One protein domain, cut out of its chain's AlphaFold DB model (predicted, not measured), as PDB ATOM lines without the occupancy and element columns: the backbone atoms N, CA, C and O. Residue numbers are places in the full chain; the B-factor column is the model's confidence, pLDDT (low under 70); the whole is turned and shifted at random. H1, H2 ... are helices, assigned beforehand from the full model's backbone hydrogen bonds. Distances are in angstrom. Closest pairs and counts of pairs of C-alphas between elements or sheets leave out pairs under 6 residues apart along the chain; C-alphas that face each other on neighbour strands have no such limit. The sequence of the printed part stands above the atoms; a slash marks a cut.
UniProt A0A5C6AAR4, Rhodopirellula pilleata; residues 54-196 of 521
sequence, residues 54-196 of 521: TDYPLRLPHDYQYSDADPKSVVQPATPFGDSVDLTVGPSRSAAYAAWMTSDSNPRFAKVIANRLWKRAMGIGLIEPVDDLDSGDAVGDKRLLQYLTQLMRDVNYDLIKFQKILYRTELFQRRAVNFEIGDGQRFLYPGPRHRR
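Overview. This is residues 54 to 196 of the 521 residues of a protein of Rhodopirellula pilleata (UniProt A0A5C6AAR4). What shape is it? There is little regular structure: crossed helices H2, H3 and H4 cluster, while H1 and unnamed residues 54 to 92 reach away. What size? The printed part has 143 residues, 51 in named helices H1 to H5: all helix. It is loose, with C-alpha radius of gyration 20.2 A, spanning 59 by 36 by 27 A.

Arrangement. What touches the longest helix? H3, residues 142 to 154, touches residues 110 to 115 alone of H2, residues 107 to 122, about perpendicular at 74 degrees; C-alphas 111 and 149 are closest, 5.0 A apart. Its backbone? In H2, 11 of 12 O i to N i+4 pairs are within hydrogen-bond range.

Along the chain. How long is H2? From first to last C-alpha it measures 22.4 A. The others? H1, residues 93 to 101, begins at C-alpha (-19.802, 34.445, 1.725); H4 is 159 to 167; H5, 170 to 173, ends at (-11.701, 9.659, -36.494).

Size, cuts and confidence. Any cut? The printed part has no cut. Low confidence? Residues 134 to 139, among others, have pLDDT under 70.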
ATOM      1  N   THR A  54     -14.118  35.317   9.021       66.56
ATOM      2  CA  THR A  54     -13.692  36.351   9.962       66.56
ATOM      3  C   THR A  54     -14.309  37.682   9.567       66.56
ATOM      4  O   THR A  54     -14.323  38.033   8.385       66.56
ATOM      5  N   ASP A  55     -14.734  38.444  10.569       70.12
ATOM      6  CA  ASP A  55     -15.221  39.818  10.386       70.12
ATOM      7  C   ASP A  55     -14.064  40.830  10.393       70.12
ATOM      8  O   ASP A  55     -14.249  42.015  10.137       70.12
ATOM      9  N   TYR A  56     -12.841  40.353  10.656       77.88
ATOM     10  CA  TYR A  56     -11.630  41.150  10.533       77.88
ATOM     11  C   TYR A  56     -11.374  41.489   9.059       77.88
ATOM     12  O   TYR A  56     -11.204  40.565   8.254       77.88
ATOM     13  N   PRO A  57     -11.317  42.782   8.696       81.62
ATOM     14  CA  PRO A  57     -11.027  43.188   7.331       81.62
ATOM     15  C   PRO A  57      -9.592  42.808   6.967       81.62
ATOM     16  O   PRO A  57      -8.660  43.054   7.741       81.62
ATOM     17  N   LEU A  58      -9.409  42.238   5.775       85.50
ATOM     18  CA  LEU A  58      -8.082  42.057   5.204       85.50
ATOM     19  C   LEU A  58      -7.540  43.437   4.829       85.50
ATOM     20  O   LEU A  58      -8.210  44.193   4.127       85.50
ATOM     21  N   ARG A  59      -6.351  43.774   5.320       92.00
ATOM     22  CA  ARG A  59      -5.686  45.045   5.030       92.00
ATOM     23  C   ARG A  59      -4.397  44.794   4.276       92.00
ATOM     24  O   ARG A  59      -3.716  43.808   4.562       92.00
ATOM     25  N   LEU A  60      -4.062  45.691   3.356       92.38
ATOM     26  CA  LEU A  60      -2.770  45.656   2.688       92.38
ATOM     27  C   LEU A  60      -1.626  45.835   3.699       92.38
ATOM     28  O   LEU A  60      -1.821  46.460   4.751       92.38
ATOM     29  N   PRO A  61      -0.431  45.294   3.406       93.94
ATOM     30  CA  PRO A  61       0.751  45.529   4.216       93.94
ATOM     31  C   PRO A  61       1.029  47.025   4.419       93.94
ATOM     32  O   PRO A  61       0.596  47.885   3.651       93.94
ATOM     33  N   HIS A  62       1.753  47.339   5.488       93.88
ATOM     34  CA  HIS A  62       2.181  48.705   5.796       93.88
ATOM     35  C   HIS A  62       3.222  49.250   4.802       93.88
ATOM     36  O   HIS A  62       3.433  50.455   4.760       93.88
ATOM     37  N   ASP A  63       3.835  48.362   4.023       93.25
ATOM     38  CA  ASP A  63       4.885  48.581   3.033       93.25
ATOM     39  C   ASP A  63       4.415  48.270   1.597       93.25
ATOM     40  O   ASP A  63       5.231  47.979   0.730       93.25
ATOM     41  N   TYR A  64       3.103  48.302   1.333       94.00
ATOM     42  CA  TYR A  64       2.553  48.079  -0.008       94.00
ATOM     43  C   TYR A  64       3.092  49.121  -1.011       94.00
ATOM     44  O   TYR A  64       3.004  50.319  -0.757       94.00
ATOM     45  N   GLN A  65       3.680  48.661  -2.124       92.56
ATOM     46  CA  GLN A  65       4.505  49.491  -3.025       92.56
ATOM     47  C   GLN A  65       3.815  49.892  -4.338       92.56
ATOM     48  O   GLN A  65       4.402  50.622  -5.136       92.56
ATOM     49  N   TYR A  66       2.608  49.391  -4.602       91.81
ATOM     50  CA  TYR A  66       1.913  49.614  -5.870       91.81
ATOM     51  C   TYR A  66       0.984  50.828  -5.785       91.81
ATOM     52  O   TYR A  66       0.428  51.128  -4.732       91.81
ATOM     53  N   SER A  67       0.813  51.531  -6.905       90.56
ATOM     54  CA  SER A  67       0.033  52.773  -6.982       90.56
ATOM     55  C   SER A  67      -1.484  52.566  -7.023       90.56
ATOM     56  O   SER A  67      -2.227  53.542  -7.097       90.56
ATOM     57  N   ASP A  68      -1.956  51.320  -7.015       89.44
ATOM     58  CA  ASP A  68      -3.375  50.967  -7.102       89.44
ATOM     59  C   ASP A  68      -4.104  51.018  -5.749       89.44
ATOM     60  O   ASP A  68      -5.336  51.006  -5.724       89.44
ATOM     61  N   ALA A  69      -3.375  51.107  -4.631       90.50
ATOM     62  CA  ALA A  69      -3.952  51.250  -3.299       90.50
ATOM     63  C   ALA A  69      -2.943  51.775  -2.262       90.50
ATOM     64  O   ALA A  69      -1.749  51.499  -2.333       90.50
ATOM     65  N   ASP A  70      -3.437  52.460  -1.227       93.56
ATOM     66  CA  ASP A  70      -2.604  52.907  -0.104       93.56
ATOM     67  C   ASP A  70      -2.252  51.754   0.863       93.56
ATOM     68  O   ASP A  70      -3.071  50.844   1.077       93.56
ATOM     69  N   PRO A  71      -1.093  51.802   1.552       93.88
ATOM     70  CA  PRO A  71      -0.779  50.878   2.639       93.88
ATOM     71  C   PRO A  71      -1.872  50.828   3.716       93.88
ATOM     72  O   PRO A  71      -2.446  51.847   4.100       93.88
ATOM     73  N   LYS A  72      -2.146  49.634   4.263       93.25
ATOM     74  CA  LYS A  72      -3.219  49.361   5.255       93.25
ATOM     75  C   LYS A  72      -4.661  49.581   4.776       93.25
ATOM     76  O   LYS A  72      -5.589  49.410   5.588       93.25
ATOM     77  N   SER A  73      -4.871  49.924   3.506       93.50
ATOM     78  CA  SER A  73      -6.208  49.977   2.912       93.50
ATOM     79  C   SER A  73      -6.909  48.619   3.023       93.50
ATOM     80  O   SER A  73      -6.273  47.564   3.100       93.50
ATOM     81  N   VAL A  74      -8.239  48.652   3.133       90.56
ATOM     82  CA  VAL A  74      -9.058  47.440   3.256       90.56
ATOM     83  C   VAL A  74      -9.260  46.836   1.873       90.56
ATOM     84  O   VAL A  74      -9.782  47.497   0.979       90.56
ATOM     85  N   VAL A  75      -8.900  45.565   1.725       87.75
ATOM     86  CA  VAL A  75      -9.103  44.807   0.490       87.75
ATOM     87  C   VAL A  75     -10.562  44.374   0.417       87.75
ATOM     88  O   VAL A  75     -11.029  43.590   1.249       87.75
ATOM     89  N   GLN A  76     -11.283  44.882  -0.582       82.81
ATOM     90  CA  GLN A  76     -12.657  44.464  -0.845       82.81
ATOM     91  C   GLN A  76     -12.677  43.117  -1.578       82.81
ATOM     92  O   GLN A  76     -11.820  42.865  -2.427       82.81
ATOM     93  N   PRO A  77     -13.630  42.224  -1.261       77.88
ATOM     94  CA  PRO A  77     -13.762  40.966  -1.977       77.88
ATOM     95  C   PRO A  77     -14.183  41.227  -3.427       77.88
ATOM     96  O   PRO A  77     -15.171  41.913  -3.679       77.88
ATOM     97  N   ALA A  78     -13.462  40.629  -4.371       78.06
ATOM     98  CA  ALA A  78     -13.773  40.670  -5.793       78.06
ATOM     99  C   ALA A  78     -13.704  39.261  -6.394       78.06
ATOM    100  O   ALA A  78     -13.042  38.365  -5.857       78.06
ATOM    101  N   THR A  79     -14.403  39.052  -7.506       78.38
ATOM    102  CA  THR A  79     -14.247  37.841  -8.312       78.38
ATOM    103  C   THR A  79     -12.944  37.925  -9.109       78.38
ATOM    104  O   THR A  79     -12.552  39.012  -9.527       78.38
ATOM    105  N   PRO A  80     -12.258  36.797  -9.372       70.75
ATOM    106  CA  PRO A  80     -11.072  36.808 -10.232       70.75
ATOM    107  C   PRO A  80     -11.378  37.218 -11.681       70.75
ATOM    108  O   PRO A  80     -10.462  37.487 -12.449       70.75
ATOM    109  N   PHE A  81     -12.656  37.188 -12.073       70.62
ATOM    110  CA  PHE A  81     -13.146  37.549 -13.394       70.62
ATOM    111  C   PHE A  81     -14.666  37.753 -13.388       70.62
ATOM    112  O   PHE A  81     -15.389  37.005 -12.730       70.62
ATOM    113  N   GLY A  82     -15.144  38.677 -14.224       65.62
ATOM    114  CA  GLY A  82     -16.570  38.868 -14.500       65.62
ATOM    115  C   GLY A  82     -17.334  39.598 -13.396       65.62
ATOM    116  O   GLY A  82     -16.754  40.359 -12.626       65.62
ATOM    117  N   ASP A  83     -18.645  39.367 -13.359       68.19
ATOM    118  CA  ASP A  83     -19.585  40.097 -12.505       68.19
ATOM    119  C   ASP A  83     -19.349  39.845 -11.009       68.19
ATOM    120  O   ASP A  83     -18.816  38.806 -10.598       68.19
ATOM    121  N   SER A  84     -19.772  40.803 -10.183       75.75
ATOM    122  CA  SER A  84     -19.744  40.675  -8.730       75.75
ATOM    123  C   SER A  84     -20.650  39.531  -8.260       75.75
ATOM    124  O   SER A  84     -21.716  39.268  -8.818       75.75
ATOM    125  N   VAL A  85     -20.221  38.822  -7.212       79.44
ATOM    126  CA  VAL A  85     -21.068  37.816  -6.557       79.44
ATOM    127  C   VAL A  85     -21.988  38.518  -5.574       79.44
ATOM    128  O   VAL A  85     -21.511  39.218  -4.681       79.44
ATOM    129  N   ASP A  86     -23.289  38.259  -5.678       80.56
ATOM    130  CA  ASP A  86     -24.225  38.604  -4.616       80.56
ATOM    131  C   ASP A  86     -23.956  37.729  -3.382       80.56
ATOM    132  O   ASP A  86     -24.275  36.539  -3.334       80.56
ATOM    133  N   LEU A  87     -23.326  38.334  -2.373       78.12
ATOM    134  CA  LEU A  87     -22.947  37.666  -1.131       78.12
ATOM    135  C   LEU A  87     -24.138  37.391  -0.201       78.12
ATOM    136  O   LEU A  87     -23.948  36.728   0.818       78.12
ATOM    137  N   THR A  88     -25.341  37.872  -0.533       76.81
ATOM    138  CA  THR A  88     -26.567  37.586   0.229       76.81
ATOM    139  C   THR A  88     -27.154  36.209  -0.098       76.81
ATOM    140  O   THR A  88     -27.965  35.676   0.662       76.81
ATOM    141  N   VAL A  89     -26.714  35.586  -1.197       70.75
ATOM    142  CA  VAL A  89     -27.206  34.279  -1.634       70.75
ATOM    143  C   VAL A  89     -26.529  33.154  -0.848       70.75
ATOM    144  O   VAL A  89     -25.411  32.726  -1.136       70.75
ATOM    145  N   GLY A  90     -27.253  32.606   0.126       72.00
ATOM    146  CA  GLY A  90     -26.836  31.443   0.907       72.00
ATOM    147  C   GLY A  90     -26.309  31.792   2.304       72.00
ATOM    148  O   GLY A  90     -26.269  32.950   2.699       72.00
ATOM    149  N   PRO A  91     -25.915  30.782   3.098       72.19
ATOM    150  CA  PRO A  91     -25.652  30.961   4.528       72.19
ATOM    151  C   PRO A  91     -24.312  31.644   4.849       72.19
ATOM    152  O   PRO A  91     -24.004  31.848   6.019       72.19
ATOM    153  N   SER A  92     -23.458  31.900   3.852       76.69
ATOM    154  CA  SER A  92     -22.096  32.396   4.071       76.69
ATOM    155  C   SER A  92     -21.492  32.970   2.784       76.69
ATOM    156  O   SER A  92     -21.856  32.539   1.685       76.69
ATOM    157  N   ARG A  93     -20.500  33.867   2.896       78.19
ATOM    158  CA  ARG A  93     -19.802  34.445   1.725       78.19
ATOM    159  C   ARG A  93     -19.129  33.366   0.876       78.19
ATOM    160  O   ARG A  93     -19.171  33.401  -0.352       78.19
ATOM    161  N   SER A  94     -18.543  32.362   1.531       78.38
ATOM    162  CA  SER A  94     -17.970  31.192   0.855       78.38
ATOM    163  C   SER A  94     -19.020  30.375   0.097       78.38
ATOM    164  O   SER A  94     -18.692  29.817  -0.951       78.38
ATOM    165  N   ALA A  95     -20.238  30.248   0.630       80.81
ATOM    166  CA  ALA A  95     -21.314  29.511  -0.023       80.81
ATOM    167  C   ALA A  95     -21.833  30.264  -1.256       80.81
ATOM    168  O   ALA A  95     -21.958  29.644  -2.312       80.81
ATOM    169  N   ALA A  96     -22.025  31.581  -1.141       84.50
ATOM    170  CA  ALA A  96     -22.404  32.458  -2.247       84.50
ATOM    171  C   ALA A  96     -21.398  32.370  -3.405       84.50
ATOM    172  O   ALA A  96     -21.761  32.074  -4.545       84.50
ATOM    173  N   TYR A  97     -20.103  32.511  -3.101       84.19
ATOM    174  CA  TYR A  97     -19.043  32.409  -4.106       84.19
ATOM    175  C   TYR A  97     -18.968  31.024  -4.755       84.19
ATOM    176  O   TYR A  97     -18.800  30.916  -5.969       84.19
ATOM    177  N   ALA A  98     -19.113  29.950  -3.971       83.19
ATOM    178  CA  ALA A  98     -19.120  28.594  -4.511       83.19
ATOM    179  C   ALA A  98     -20.308  28.358  -5.456       83.19
ATOM    180  O   ALA A  98     -20.120  27.738  -6.499       83.19
ATOM    181  N   ALA A  99     -21.495  28.869  -5.110       82.94
ATOM    182  CA  ALA A  99     -22.681  28.787  -5.957       82.94
ATOM    183  C   ALA A  99     -22.481  29.547  -7.275       82.94
ATOM    184  O   ALA A  99     -22.713  28.979  -8.339       82.94
ATOM    185  N   TRP A 100     -21.963  30.777  -7.214       84.56
ATOM    186  CA  TRP A 100     -21.634  31.575  -8.399       84.56
ATOM    187  C   TRP A 100     -20.574  30.906  -9.289       84.56
ATOM    188  O   TRP A 100     -20.737  30.825 -10.505       84.56
ATOM    189  N   MET A 101     -19.504  30.369  -8.696       81.88
ATOM    190  CA  MET A 101     -18.411  29.724  -9.436       81.88
ATOM    191  C   MET A 101     -18.884  28.507 -10.239       81.88
ATOM    192  O   MET A 101     -18.333  28.223 -11.302       81.88
ATOM    193  N   THR A 102     -19.879  27.780  -9.728       79.44
ATOM    194  CA  THR A 102     -20.452  26.595 -10.384       79.44
ATOM    195  C   THR A 102     -21.779  26.869 -11.090       79.44
ATOM    196  O   THR A 102     -22.430  25.919 -11.511       79.44
ATOM    197  N   SER A 103     -22.205  28.131 -11.173       79.75
ATOM    198  CA  SER A 103     -23.456  28.515 -11.825       79.75
ATOM    199  C   SER A 103     -23.369  28.320 -13.336       79.75
ATOM    200  O   SER A 103     -22.336  28.604 -13.944       79.75
ATOM    201  N   ASP A 104     -24.480  27.938 -13.965       74.94
ATOM    202  CA  ASP A 104     -24.602  27.874 -15.427       74.94
ATOM    203  C   ASP A 104     -24.487  29.243 -16.100       74.94
ATOM    204  O   ASP A 104     -24.104  29.334 -17.271       74.94
ATOM    205  N   SER A 105     -24.760  30.314 -15.347       75.69
ATOM    206  CA  SER A 105     -24.533  31.689 -15.789       75.69
ATOM    207  C   SER A 105     -23.052  32.069 -15.826       75.69
ATOM    208  O   SER A 105     -22.721  33.083 -16.429       75.69
ATOM    209  N   ASN A 106     -22.148  31.276 -15.230       78.94
ATOM    210  CA  ASN A 106     -20.716  31.547 -15.276       78.94
ATOM    211  C   ASN A 106     -20.151  31.159 -16.658       78.94
ATOM    212  O   ASN A 106     -19.988  29.969 -16.956       78.94
ATOM    213  N   PRO A 107     -19.784  32.130 -17.517       69.56
ATOM    214  CA  PRO A 107     -19.392  31.834 -18.891       69.56
ATOM    215  C   PRO A 107     -18.022  31.151 -18.976       69.56
ATOM    216  O   PRO A 107     -17.678  30.577 -20.013       69.56
ATOM    217  N   ARG A 108     -17.214  31.206 -17.908       81.38
ATOM    218  CA  ARG A 108     -15.852  30.670 -17.920       81.38
ATOM    219  C   ARG A 108     -15.820  29.184 -17.644       81.38
ATOM    220  O   ARG A 108     -15.095  28.484 -18.339       81.38
ATOM    221  N   PHE A 109     -16.579  28.689 -16.670       84.44
ATOM    222  CA  PHE A 109     -16.431  27.303 -16.221       84.44
ATOM    223  C   PHE A 109     -16.628  26.294 -17.366       84.44
ATOM    224  O   PHE A 109     -15.726  25.500 -17.645       84.44
ATOM    225  N   ALA A 110     -17.750  26.395 -18.089       88.50
ATOM    226  CA  ALA A 110     -18.043  25.554 -19.249       88.50
ATOM    227  C   ALA A 110     -16.998  25.718 -20.371       88.50
ATOM    228  O   ALA A 110     -16.512  24.723 -20.912       88.50
ATOM    229  N   LYS A 111     -16.589  26.960 -20.670       89.00
ATOM    230  CA  LYS A 111     -15.592  27.279 -21.706       89.00
ATOM    231  C   LYS A 111     -14.221  26.669 -21.388       89.00
ATOM    232  O   LYS A 111     -13.608  26.046 -22.254       89.00
ATOM    233  N   VAL A 112     -13.760  26.798 -20.139       89.31
ATOM    234  CA  VAL A 112     -12.485  26.249 -19.645       89.31
ATOM    235  C   VAL A 112     -12.460  24.735 -19.826       89.31
ATOM    236  O   VAL A 112     -11.522  24.191 -20.411       89.31
ATOM    237  N   ILE A 113     -13.471  24.035 -19.300       91.19
ATOM    238  CA  ILE A 113     -13.469  22.571 -19.313       91.19
ATOM    239  C   ILE A 113     -13.662  22.024 -20.729       91.19
ATOM    240  O   ILE A 113     -12.976  21.069 -21.096       91.19
ATOM    241  N   ALA A 114     -14.502  22.662 -21.552       93.19
ATOM    242  CA  ALA A 114     -14.667  22.306 -22.956       93.19
ATOM    243  C   ALA A 114     -13.345  22.452 -23.728       93.19
ATOM    244  O   ALA A 114     -12.921  21.498 -24.379       93.19
ATOM    245  N   ASN A 115     -12.639  23.583 -23.586       93.12
ATOM    246  CA  ASN A 115     -11.345  23.806 -24.244       93.12
ATOM    247  C   ASN A 115     -10.272  22.801 -23.780       93.12
ATOM    248  O   ASN A 115      -9.524  22.260 -24.591       93.12
ATOM    249  N   ARG A 116     -10.225  22.479 -22.478       92.75
ATOM    250  CA  ARG A 116      -9.284  21.485 -21.928       92.75
ATOM    251  C   ARG A 116      -9.551  20.073 -22.440       92.75
ATOM    252  O   ARG A 116      -8.606  19.359 -22.774       92.75
ATOM    253  N   LEU A 117     -10.817  19.657 -22.504       94.62
ATOM    254  CA  LEU A 117     -11.183  18.348 -23.053       94.62
ATOM    255  C   LEU A 117     -10.966  18.288 -24.565       94.62
ATOM    256  O   LEU A 117     -10.501  17.265 -25.060       94.62
ATOM    257  N   TRP A 118     -11.216  19.387 -25.278       93.56
ATOM    258  CA  TRP A 118     -10.887  19.514 -26.691       93.56
ATOM    259  C   TRP A 118      -9.386  19.358 -26.938       93.56
ATOM    260  O   TRP A 118      -8.996  18.467 -27.684       93.56
ATOM    261  N   LYS A 119      -8.530  20.119 -26.237       90.31
ATOM    262  CA  LYS A 119      -7.068  19.944 -26.299       90.31
ATOM    263  C   LYS A 119      -6.661  18.513 -25.966       90.31
ATOM    264  O   LYS A 119      -5.784  17.935 -26.601       90.31
ATOM    265  N   ARG A 120      -7.313  17.899 -24.975       89.12
ATOM    266  CA  ARG A 120      -7.063  16.498 -24.628       89.12
ATOM    267  C   ARG A 120      -7.482  15.532 -25.738       89.12
ATOM    268  O   ARG A 120      -6.844  14.492 -25.839       89.12
ATOM    269  N   ALA A 121      -8.487  15.824 -26.551       90.62
ATOM    270  CA  ALA A 121      -8.885  14.969 -27.667       90.62
ATOM    271  C   ALA A 121      -8.046  15.242 -28.926       90.62
ATOM    272  O   ALA A 121      -7.419  14.329 -29.451       90.62
ATOM    273  N   MET A 122      -7.984  16.502 -29.357       89.81
ATOM    274  CA  MET A 122      -7.398  16.929 -30.632       89.81
ATOM    275  C   MET A 122      -5.908  17.276 -30.546       89.81
ATOM    276  O   MET A 122      -5.263  17.469 -31.568       89.81
ATOM    277  N   GLY A 123      -5.345  17.373 -29.340       85.00
ATOM    278  CA  GLY A 123      -3.935  17.673 -29.081       85.00
ATOM    279  C   GLY A 123      -3.605  19.162 -28.938       85.00
ATOM    280  O   GLY A 123      -2.624  19.480 -28.270       85.00
ATOM    281  N   ILE A 124      -4.433  20.056 -29.484       86.25
ATOM    282  CA  ILE A 124      -4.294  21.521 -29.400       86.25
ATOM    283  C   ILE A 124      -5.630  22.130 -28.965       86.25
ATOM    284  O   ILE A 124      -6.692  21.646 -29.366       86.25
ATOM    285  N   GLY A 125      -5.581  23.138 -28.095       88.56
ATOM    286  CA  GLY A 125      -6.746  23.896 -27.644       88.56
ATOM    287  C   GLY A 125      -7.286  24.851 -28.711       88.56
ATOM    288  O   GLY A 125      -6.559  25.340 -29.567       88.56
ATOM    289  N   LEU A 126      -8.580  25.169 -28.633       88.12
ATOM    290  CA  LEU A 126      -9.170  26.259 -29.426       88.12
ATOM    291  C   LEU A 126      -8.691  27.631 -28.935       88.12
ATOM    292  O   LEU A 126      -8.670  28.589 -29.704       88.12
ATOM    293  N   ILE A 127      -8.304  27.701 -27.661       86.81
ATOM    294  CA  ILE A 127      -7.537  28.789 -27.055       86.81
ATOM    295  C   ILE A 127      -6.282  28.168 -26.445       86.81
ATOM    296  O   ILE A 127      -6.391  27.174 -25.715       86.81
ATOM    297  N   GLU A 128      -5.126  28.751 -26.740       82.62
ATOM    298  CA  GLU A 128      -3.841  28.418 -26.131       82.62
ATOM    299  C   GLU A 128      -3.186  29.705 -25.606       82.62
ATOM    300  O   GLU A 128      -3.288  30.726 -26.282       82.62
ATOM    301  N   PRO A 129      -2.515  29.650 -24.444       81.25
ATOM    302  CA  PRO A 129      -2.387  28.486 -23.568       81.25
ATOM    303  C   PRO A 129      -3.690  28.192 -22.787       81.25
ATOM    304  O   PRO A 129      -4.475  29.077 -22.463       81.25
ATOM    305  N   VAL A 130      -3.974  26.919 -22.480       81.88
ATOM    306  CA  VAL A 130      -5.229  26.508 -21.791       81.88
ATOM    307  C   VAL A 130      -5.390  27.016 -20.351       81.88
ATOM    308  O   VAL A 130      -6.450  26.822 -19.738       81.88
ATOM    309  N   ASP A 131      -4.330  27.568 -19.778       78.31
ATOM    310  CA  ASP A 131      -4.272  28.194 -18.461       78.31
ATOM    311  C   ASP A 131      -4.531  29.704 -18.494       78.31
ATOM    312  O   ASP A 131      -5.001  30.225 -17.483       78.31
ATOM    313  N   ASP A 132      -4.373  30.361 -19.645       78.06
ATOM    314  CA  ASP A 132      -4.679  31.779 -19.818       78.06
ATOM    315  C   ASP A 132      -5.739  31.991 -20.909       78.06
ATOM    316  O   ASP A 132      -5.457  32.101 -22.100       78.06
ATOM    317  N   LEU A 133      -7.001  32.067 -20.485       75.69
ATOM    318  CA  LEU A 133      -8.125  32.322 -21.393       75.69
ATOM    319  C   LEU A 133      -8.280  33.798 -21.782       75.69
ATOM    320  O   LEU A 133      -9.105  34.079 -22.659       75.69
ATOM    321  N   ASP A 134      -7.545  34.694 -21.120       69.31
ATOM    322  CA  ASP A 134      -7.649  36.148 -21.255       69.31
ATOM    323  C   ASP A 134      -6.523  36.734 -22.117       69.31
ATOM    324  O   ASP A 134      -6.719  37.799 -22.695       69.31
ATOM    325  N   SER A 135      -5.412  36.003 -22.289       60.41
ATOM    326  CA  SER A 135      -4.254  36.358 -23.135       60.41
ATOM    327  C   SER A 135      -4.565  36.677 -24.600       60.41
ATOM    328  O   SER A 135      -3.708  37.218 -25.288       60.41
ATOM    329  N   GLY A 136      -5.786  36.407 -25.071       53.84
ATOM    330  CA  GLY A 136      -6.291  36.981 -26.313       53.84
ATOM    331  C   GLY A 136      -5.607  36.461 -27.576       53.84
ATOM    332  O   GLY A 136      -4.821  37.161 -28.186       53.84
ATOM    333  N   ASP A 137      -5.984  35.265 -28.026       57.47
ATOM    334  CA  ASP A 137      -6.564  35.039 -29.355       57.47
ATOM    335  C   ASP A 137      -6.981  33.569 -29.492       57.47
ATOM    336  O   ASP A 137      -6.330  32.647 -29.001       57.47
ATOM    337  N   ALA A 138      -8.125  33.320 -30.132       60.56
ATOM    338  CA  ALA A 138      -8.523  31.948 -30.426       60.56
ATOM    339  C   ALA A 138      -7.616  31.408 -31.541       60.56
ATOM    340  O   ALA A 138      -7.702  31.860 -32.683       60.56
ATOM    341  N   VAL A 139      -6.781  30.419 -31.217       62.97
ATOM    342  CA  VAL A 139      -5.986  29.667 -32.205       62.97
ATOM    343  C   VAL A 139      -6.906  28.863 -33.140       62.97
ATOM    344  O   VAL A 139      -6.541  28.563 -34.278       62.97
ATOM    345  N   GLY A 140      -8.119  28.538 -32.671       70.31
ATOM    346  CA  GLY A 140      -9.172  27.863 -33.430       70.31
ATOM    347  C   GLY A 140     -10.433  28.703 -33.684       70.31
ATOM    348  O   GLY A 140     -10.483  29.912 -33.458       70.31
ATOM    349  N   ASP A 141     -11.491  28.043 -34.159       82.94
ATOM    350  CA  ASP A 141     -12.767  28.685 -34.497       82.94
ATOM    351  C   ASP A 141     -13.582  29.074 -33.242       82.94
ATOM    352  O   ASP A 141     -13.932  28.238 -32.400       82.94
ATOM    353  N   LYS A 142     -13.940  30.363 -33.140       85.12
ATOM    354  CA  LYS A 142     -14.761  30.922 -32.054       85.12
ATOM    355  C   LYS A 142     -16.182  30.339 -32.026       85.12
ATOM    356  O   LYS A 142     -16.714  30.134 -30.935       85.12
ATOM    357  N   ARG A 143     -16.787  30.043 -33.185       89.12
ATOM    358  CA  ARG A 143     -18.130  29.435 -33.282       89.12
ATOM    359  C   ARG A 143     -18.124  28.015 -32.739       89.12
ATOM    360  O   ARG A 143     -19.005  27.640 -31.971       89.12
ATOM    361  N   LEU A 144     -17.086  27.251 -33.071       91.38
ATOM    362  CA  LEU A 144     -16.891  25.911 -32.530       91.38
ATOM    363  C   LEU A 144     -16.721  25.945 -31.007       91.38
ATOM    364  O   LEU A 144     -17.350  25.162 -30.302       91.38
ATOM    365  N   LEU A 145     -15.930  26.882 -30.478       90.19
ATOM    366  CA  LEU A 145     -15.776  27.021 -29.030       90.19
ATOM    367  C   LEU A 145     -17.106  27.352 -28.334       90.19
ATOM    368  O   LEU A 145     -17.397  26.785 -27.279       90.19
ATOM    369  N   GLN A 146     -17.917  28.240 -28.914       90.81
ATOM    370  CA  GLN A 146     -19.259  28.548 -28.407       90.81
ATOM    371  C   GLN A 146     -20.154  27.304 -28.413       90.81
ATOM    372  O   GLN A 146     -20.773  27.002 -27.393       90.81
ATOM    373  N   TYR A 147     -20.153  26.537 -29.508       94.06
ATOM    374  CA  TYR A 147     -20.904  25.286 -29.613       94.06
ATOM    375  C   TYR A 147     -20.471  24.265 -28.555       94.06
ATOM    376  O   TYR A 147     -21.310  23.733 -27.837       94.06
ATOM    377  N   LEU A 148     -19.167  24.030 -28.386       94.31
ATOM    378  CA  LEU A 148     -18.651  23.097 -27.378       94.31
ATOM    379  C   LEU A 148     -18.943  23.559 -25.945       94.31
ATOM    380  O   LEU A 148     -19.180  22.734 -25.064       94.31
ATOM    381  N   THR A 149     -18.940  24.872 -25.710       92.31
ATOM    382  CA  THR A 149     -19.319  25.460 -24.419       92.31
ATOM    383  C   THR A 149     -20.794  25.202 -24.122       92.31
ATOM    384  O   THR A 149     -21.123  24.795 -23.010       92.31
ATOM    385  N   GLN A 150     -21.675  25.387 -25.112       93.00
ATOM    386  CA  GLN A 150     -23.094  25.070 -24.974       93.00
ATOM    387  C   GLN A 150     -23.310  23.567 -24.785       93.00
ATOM    388  O   GLN A 150     -23.965  23.172 -23.829       93.00
ATOM    389  N   LEU A 151     -22.656  22.729 -25.592       95.31
ATOM    390  CA  LEU A 151     -22.735  21.276 -25.487       95.31
ATOM    391  C   LEU A 151     -22.343  20.775 -24.090       95.31
ATOM    392  O   LEU A 151     -22.974  19.863 -23.566       95.31
ATOM    393  N   MET A 152     -21.316  21.364 -23.469       93.62
ATOM    394  CA  MET A 152     -20.916  21.032 -22.097       93.62
ATOM    395  C   MET A 152     -22.036  21.311 -21.080       93.62
ATOM    396  O   MET A 152     -22.230  20.516 -20.157       93.62
ATOM    397  N   ARG A 153     -22.782  22.410 -21.259       91.62
ATOM    398  CA  ARG A 153     -23.966  22.730 -20.446       91.62
ATOM    399  C   ARG A 153     -25.119  21.773 -20.738       91.62
ATOM    400  O   ARG A 153     -25.707  21.247 -19.802       91.62
ATOM    401  N   ASP A 154     -25.379  21.474 -22.009       94.06
ATOM    402  CA  ASP A 154     -26.473  20.588 -22.434       94.06
ATOM    403  C   ASP A 154     -26.311  19.163 -21.884       94.06
ATOM    404  O   ASP A 154     -27.282  18.519 -21.488       94.06
ATOM    405  N   VAL A 155     -25.070  18.664 -21.789       95.19
ATOM    406  CA  VAL A 155     -24.776  17.370 -21.142       95.19
ATOM    407  C   VAL A 155     -24.656  17.463 -19.616       95.19
ATOM    408  O   VAL A 155     -24.271  16.478 -18.981       95.19
ATOM    409  N   ASN A 156     -24.976  18.616 -19.023       91.88
ATOM    410  CA  ASN A 156     -24.906  18.907 -17.590       91.88
ATOM    411  C   ASN A 156     -23.539  18.557 -16.973       91.88
ATOM    412  O   ASN A 156     -23.442  17.840 -15.974       91.88
ATOM    413  N   TYR A 157     -22.461  19.003 -17.623       90.56
ATOM    414  CA  TYR A 157     -21.069  18.775 -17.211       90.56
ATOM    415  C   TYR A 157     -20.661  17.296 -17.066       90.56
ATOM    416  O   TYR A 157     -19.655  16.976 -16.421       90.56
ATOM    417  N   ASP A 158     -21.398  16.370 -17.692       94.75
ATOM    418  CA  ASP A 158     -21.019  14.962 -17.782       94.75
ATOM    419  C   ASP A 158     -19.837  14.795 -18.748       94.75
ATOM    420  O   ASP A 158     -19.978  14.688 -19.972       94.75
ATOM    421  N   LEU A 159     -18.634  14.744 -18.168       95.44
ATOM    422  CA  LEU A 159     -17.383  14.613 -18.913       95.44
ATOM    423  C   LEU A 159     -17.334  13.335 -19.763       95.44
ATOM    424  O   LEU A 159     -16.624  13.310 -20.768       95.44
ATOM    425  N   ILE A 160     -18.037  12.268 -19.366       96.31
ATOM    426  CA  ILE A 160     -18.055  11.002 -20.107       96.31
ATOM    427  C   ILE A 160     -18.914  11.169 -21.358       96.31
ATOM    428  O   ILE A 160     -18.470  10.800 -22.445       96.31
ATOM    429  N   LYS A 161     -20.116  11.744 -21.231       97.69
ATOM    430  CA  LYS A 161     -20.984  12.026 -22.387       97.69
ATOM    431  C   LYS A 161     -20.309  12.976 -23.369       97.69
ATOM    432  O   LYS A 161     -20.244  12.656 -24.552       97.69
ATOM    433  N   PHE A 162     -19.734  14.075 -22.881       97.12
ATOM    434  CA  PHE A 162     -19.030  15.041 -23.726       97.12
ATOM    435  C   PHE A 162     -17.885  14.391 -24.519       97.12
ATOM    436  O   PHE A 162     -17.809  14.529 -25.737       97.12
ATOM    437  N   GLN A 163     -17.021  13.620 -23.849       96.62
ATOM    438  CA  GLN A 163     -15.915  12.921 -24.510       96.62
ATOM    439  C   GLN A 163     -16.397  11.849 -25.493       96.62
ATOM    440  O   GLN A 163     -15.823  11.725 -26.569       96.62
ATOM    441  N   LYS A 164     -17.462  11.100 -25.172       96.88
ATOM    442  CA  LYS A 164     -18.063  10.137 -26.112       96.88
ATOM    443  C   LYS A 164     -18.520  10.817 -27.400       96.88
ATOM    444  O   LYS A 164     -18.333  10.239 -28.464       96.88
ATOM    445  N   ILE A 165     -19.104  12.012 -27.301       97.19
ATOM    446  CA  ILE A 165     -19.494  12.805 -28.471       97.19
ATOM    447  C   ILE A 165     -18.242  13.219 -29.248       97.19
ATOM    448  O   ILE A 165     -18.144  12.897 -30.427       97.19
ATOM    449  N   LEU A 166     -17.252  13.833 -28.585       95.50
ATOM    450  CA  LEU A 166     -16.005  14.261 -29.230       95.50
ATOM    451  C   LEU A 166     -15.301  13.122 -29.980       95.50
ATOM    452  O   LEU A 166     -14.949  13.284 -31.147       95.50
ATOM    453  N   TYR A 167     -15.135  11.961 -29.346       94.75
ATOM    454  CA  TYR A 167     -14.438  10.819 -29.942       94.75
ATOM    455  C   TYR A 167     -15.230  10.120 -31.049       94.75
ATOM    456  O   TYR A 167     -14.669   9.300 -31.765       94.75
ATOM    457  N   ARG A 168     -16.520  10.426 -31.215       96.19
ATOM    458  CA  ARG A 168     -17.348   9.921 -32.321       96.19
ATOM    459  C   ARG A 168     -17.478  10.913 -33.474       96.19
ATOM    460  O   ARG A 168     -18.142  10.601 -34.454       96.19
ATOM    461  N   THR A 169     -16.871  12.095 -33.367       95.75
ATOM    462  CA  THR A 169     -16.840  13.045 -34.483       95.75
ATOM    463  C   THR A 169     -15.996  12.496 -35.626       95.75
ATOM    464  O   THR A 169     -14.950  11.887 -35.392       95.75
ATOM    465  N   GLU A 170     -16.408  12.773 -36.866       95.69
ATOM    466  CA  GLU A 170     -15.588  12.471 -38.045       95.69
ATOM    467  C   GLU A 170     -14.196  13.087 -37.912       95.69
ATOM    468  O   GLU A 170     -13.205  12.435 -38.209       95.69
ATOM    469  N   LEU A 171     -14.115  14.315 -37.387       92.25
ATOM    470  CA  LEU A 171     -12.854  15.013 -37.162       92.25
ATOM    471  C   LEU A 171     -11.872  14.200 -36.309       92.25
ATOM    472  O   LEU A 171     -10.711  14.077 -36.687       92.25
ATOM    473  N   PHE A 172     -12.313  13.644 -35.176       92.00
ATOM    474  CA  PHE A 172     -11.438  12.835 -34.323       92.00
ATOM    475  C   PHE A 172     -11.040  11.509 -34.985       92.00
ATOM    476  O   PHE A 172      -9.937  11.023 -34.762       92.00
ATOM    477  N   GLN A 173     -11.926  10.932 -35.800       91.38
ATOM    478  CA  GLN A 173     -11.701   9.659 -36.494       91.38
ATOM    479  C   GLN A 173     -10.840   9.796 -37.763       91.38
ATOM    480  O   GLN A 173     -10.465   8.793 -38.368       91.38
ATOM    481  N   ARG A 174     -10.504  11.023 -38.185       92.12
ATOM    482  CA  ARG A 174      -9.556  11.260 -39.281       92.12
ATOM    483  C   ARG A 174      -8.138  10.848 -38.892       92.12
ATOM    484  O   ARG A 174      -7.777  10.773 -37.720       92.12
ATOM    485  N   ARG A 175      -7.304  10.638 -39.915       86.06
ATOM    486  CA  ARG A 175      -5.872  10.364 -39.748       86.06
ATOM    487  C   ARG A 175      -5.217  11.471 -38.918       86.06
ATOM    488  O   ARG A 175      -5.416  12.656 -39.189       86.06
ATOM    489  N   ALA A 176      -4.418  11.066 -37.936       85.06
ATOM    490  CA  ALA A 176      -3.668  12.007 -37.125       85.06
ATOM    491  C   ALA A 176      -2.614  12.748 -37.963       85.06
ATOM    492  O   ALA A 176      -2.019  12.171 -38.878       85.06
ATOM    493  N   VAL A 177      -2.387  14.021 -37.644       83.81
ATOM    494  CA  VAL A 177      -1.396  14.859 -38.332       83.81
ATOM    495  C   VAL A 177      -0.095  14.975 -37.546       83.81
ATOM    496  O   VAL A 177      -0.119  15.115 -36.322       83.81
ATOM    497  N   ASN A 178       1.029  14.942 -38.273       76.12
ATOM    498  CA  ASN A 178       2.388  14.864 -37.720       76.12
ATOM    499  C   ASN A 178       3.252  16.113 -37.991       76.12
ATOM    500  O   ASN A 178       4.454  16.058 -37.768       76.12
ATOM    501  N   PHE A 179       2.687  17.221 -38.479       71.94
ATOM    502  CA  PHE A 179       3.456  18.449 -38.723       71.94
ATOM    503  C   PHE A 179       3.394  19.416 -37.533       71.94
ATOM    504  O   PHE A 179       2.420  19.433 -36.773       71.94
ATOM    505  N   GLU A 180       4.440  20.226 -37.386       66.56
ATOM    506  CA  GLU A 180       4.493  21.322 -36.419       66.56
ATOM    507  C   GLU A 180       3.756  22.552 -36.948       66.56
ATOM    508  O   GLU A 180       3.730  22.819 -38.148       66.56
ATOM    509  N   ILE A 181       3.131  23.296 -36.041       66.75
ATOM    510  CA  ILE A 181       2.449  24.546 -36.368       66.75
ATOM    511  C   ILE A 181       3.436  25.658 -36.065       66.75
ATOM    512  O   ILE A 181       3.950  25.708 -34.950       66.75
ATOM    513  N   GLY A 182       3.695  26.527 -37.042       65.81
ATOM    514  CA  GLY A 182       4.527  27.704 -36.812       65.81
ATOM    515  C   GLY A 182       3.872  28.665 -35.819       65.81
ATOM    516  O   GLY A 182       2.643  28.732 -35.725       65.81
ATOM    517  N   ASP A 183       4.687  29.431 -35.098       63.16
ATOM    518  CA  ASP A 183       4.202  30.415 -34.128       63.16
ATOM    519  C   ASP A 183       3.181  31.377 -34.760       63.16
ATOM    520  O   ASP A 183       3.375  31.902 -35.859       63.16
ATOM    521  N   GLY A 184       2.050  31.577 -34.079       64.56
ATOM    522  CA  GLY A 184       0.967  32.458 -34.531       64.56
ATOM    523  C   GLY A 184       0.083  31.908 -35.661       64.56
ATOM    524  O   GLY A 184      -0.864  32.583 -36.069       64.56
ATOM    525  N   GLN A 185       0.329  30.695 -36.169       70.81
ATOM    526  CA  GLN A 185      -0.525  30.095 -37.198       70.81
ATOM    527  C   GLN A 185      -1.789  29.454 -36.609       70.81
ATOM    528  O   GLN A 185      -1.775  28.807 -35.561       70.81
ATOM    529  N   ARG A 186      -2.912  29.590 -37.328       72.31
ATOM    530  CA  ARG A 186      -4.170  28.926 -36.961       72.31
ATOM    531  C   ARG A 186      -4.100  27.435 -37.254       72.31
ATOM    532  O   ARG A 186      -3.785  27.029 -38.371       72.31
ATOM    533  N   PHE A 187      -4.510  26.619 -36.288       78.81
ATOM    534  CA  PHE A 187      -4.704  25.194 -36.524       78.81
ATOM    535  C   PHE A 187      -6.108  24.941 -37.070       78.81
ATOM    536  O   PHE A 187      -7.100  25.130 -36.370       78.81
ATOM    537  N   LEU A 188      -6.201  24.492 -38.322       83.00
ATOM    538  CA  LEU A 188      -7.484  24.255 -38.998       83.00
ATOM    539  C   LEU A 188      -8.093  22.873 -38.719       83.00
ATOM    540  O   LEU A 188      -9.090  22.516 -39.335       83.00
ATOM    541  N   TYR A 189      -7.508  22.098 -37.800       86.44
ATOM    542  CA  TYR A 189      -7.982  20.766 -37.412       86.44
ATOM    543  C   TYR A 189      -8.291  19.850 -38.618       86.44
ATOM    544  O   TYR A 189      -9.425  19.412 -38.790       86.44
ATOM    545  N   PRO A 190      -7.305  19.514 -39.472       87.44
ATOM    546  CA  PRO A 190      -7.488  18.472 -40.492       87.44
ATOM    547  C   PRO A 190      -7.794  17.095 -39.870       87.44
ATOM    548  O   PRO A 190      -8.486  16.283 -40.480       87.44
ATOM    549  N   GLY A 191      -7.312  16.866 -38.647       88.88
ATOM    550  CA  GLY A 191      -7.498  15.682 -37.813       88.88
ATOM    551  C   GLY A 191      -6.890  15.929 -36.424       88.88
ATOM    552  O   GLY A 191      -6.373  17.028 -36.173       88.88
ATOM    553  N   PRO A 192      -6.925  14.945 -35.510       88.56
ATOM    554  CA  PRO A 192      -6.243  15.064 -34.228       88.56
ATOM    555  C   PRO A 192      -4.725  15.159 -34.434       88.56
ATOM    556  O   PRO A 192      -4.153  14.521 -35.318       88.56
ATOM    557  N   ARG A 193      -4.040  15.937 -33.598       84.88
ATOM    558  CA  ARG A 193      -2.578  15.978 -33.597       84.88
ATOM    559  C   ARG A 193      -2.033  14.668 -33.041       84.88
ATOM    560  O   ARG A 193      -2.424  14.219 -31.959       84.88
ATOM    561  N   HIS A 194      -1.090  14.088 -33.766       79.38
ATOM    562  CA  HIS A 194      -0.331  12.954 -33.284       79.38
ATOM    563  C   HIS A 194       0.536  13.369 -32.095       79.38
ATOM    564  O   HIS A 194       1.170  14.426 -32.093       79.38
ATOM    565  N   ARG A 195       0.511  12.563 -31.036       77.06
ATOM    566  CA  ARG A 195       1.149  12.898 -29.766       77.06
ATOM    567  C   ARG A 195       1.696  11.653 -29.101       77.06
ATOM    568  O   ARG A 195       1.062  10.601 -29.120       77.06
ATOM    569  N   ARG A 196       2.819  11.838 -28.420       78.00
ATOM    570  CA  ARG A 196       3.372  10.848 -27.506       78.00
ATOM    571  C   ARG A 196       2.500  10.735 -26.258       78.00
ATOM    572  O   ARG A 196       1.844  11.703 -25.844       78.00
TER     573      ARG A 196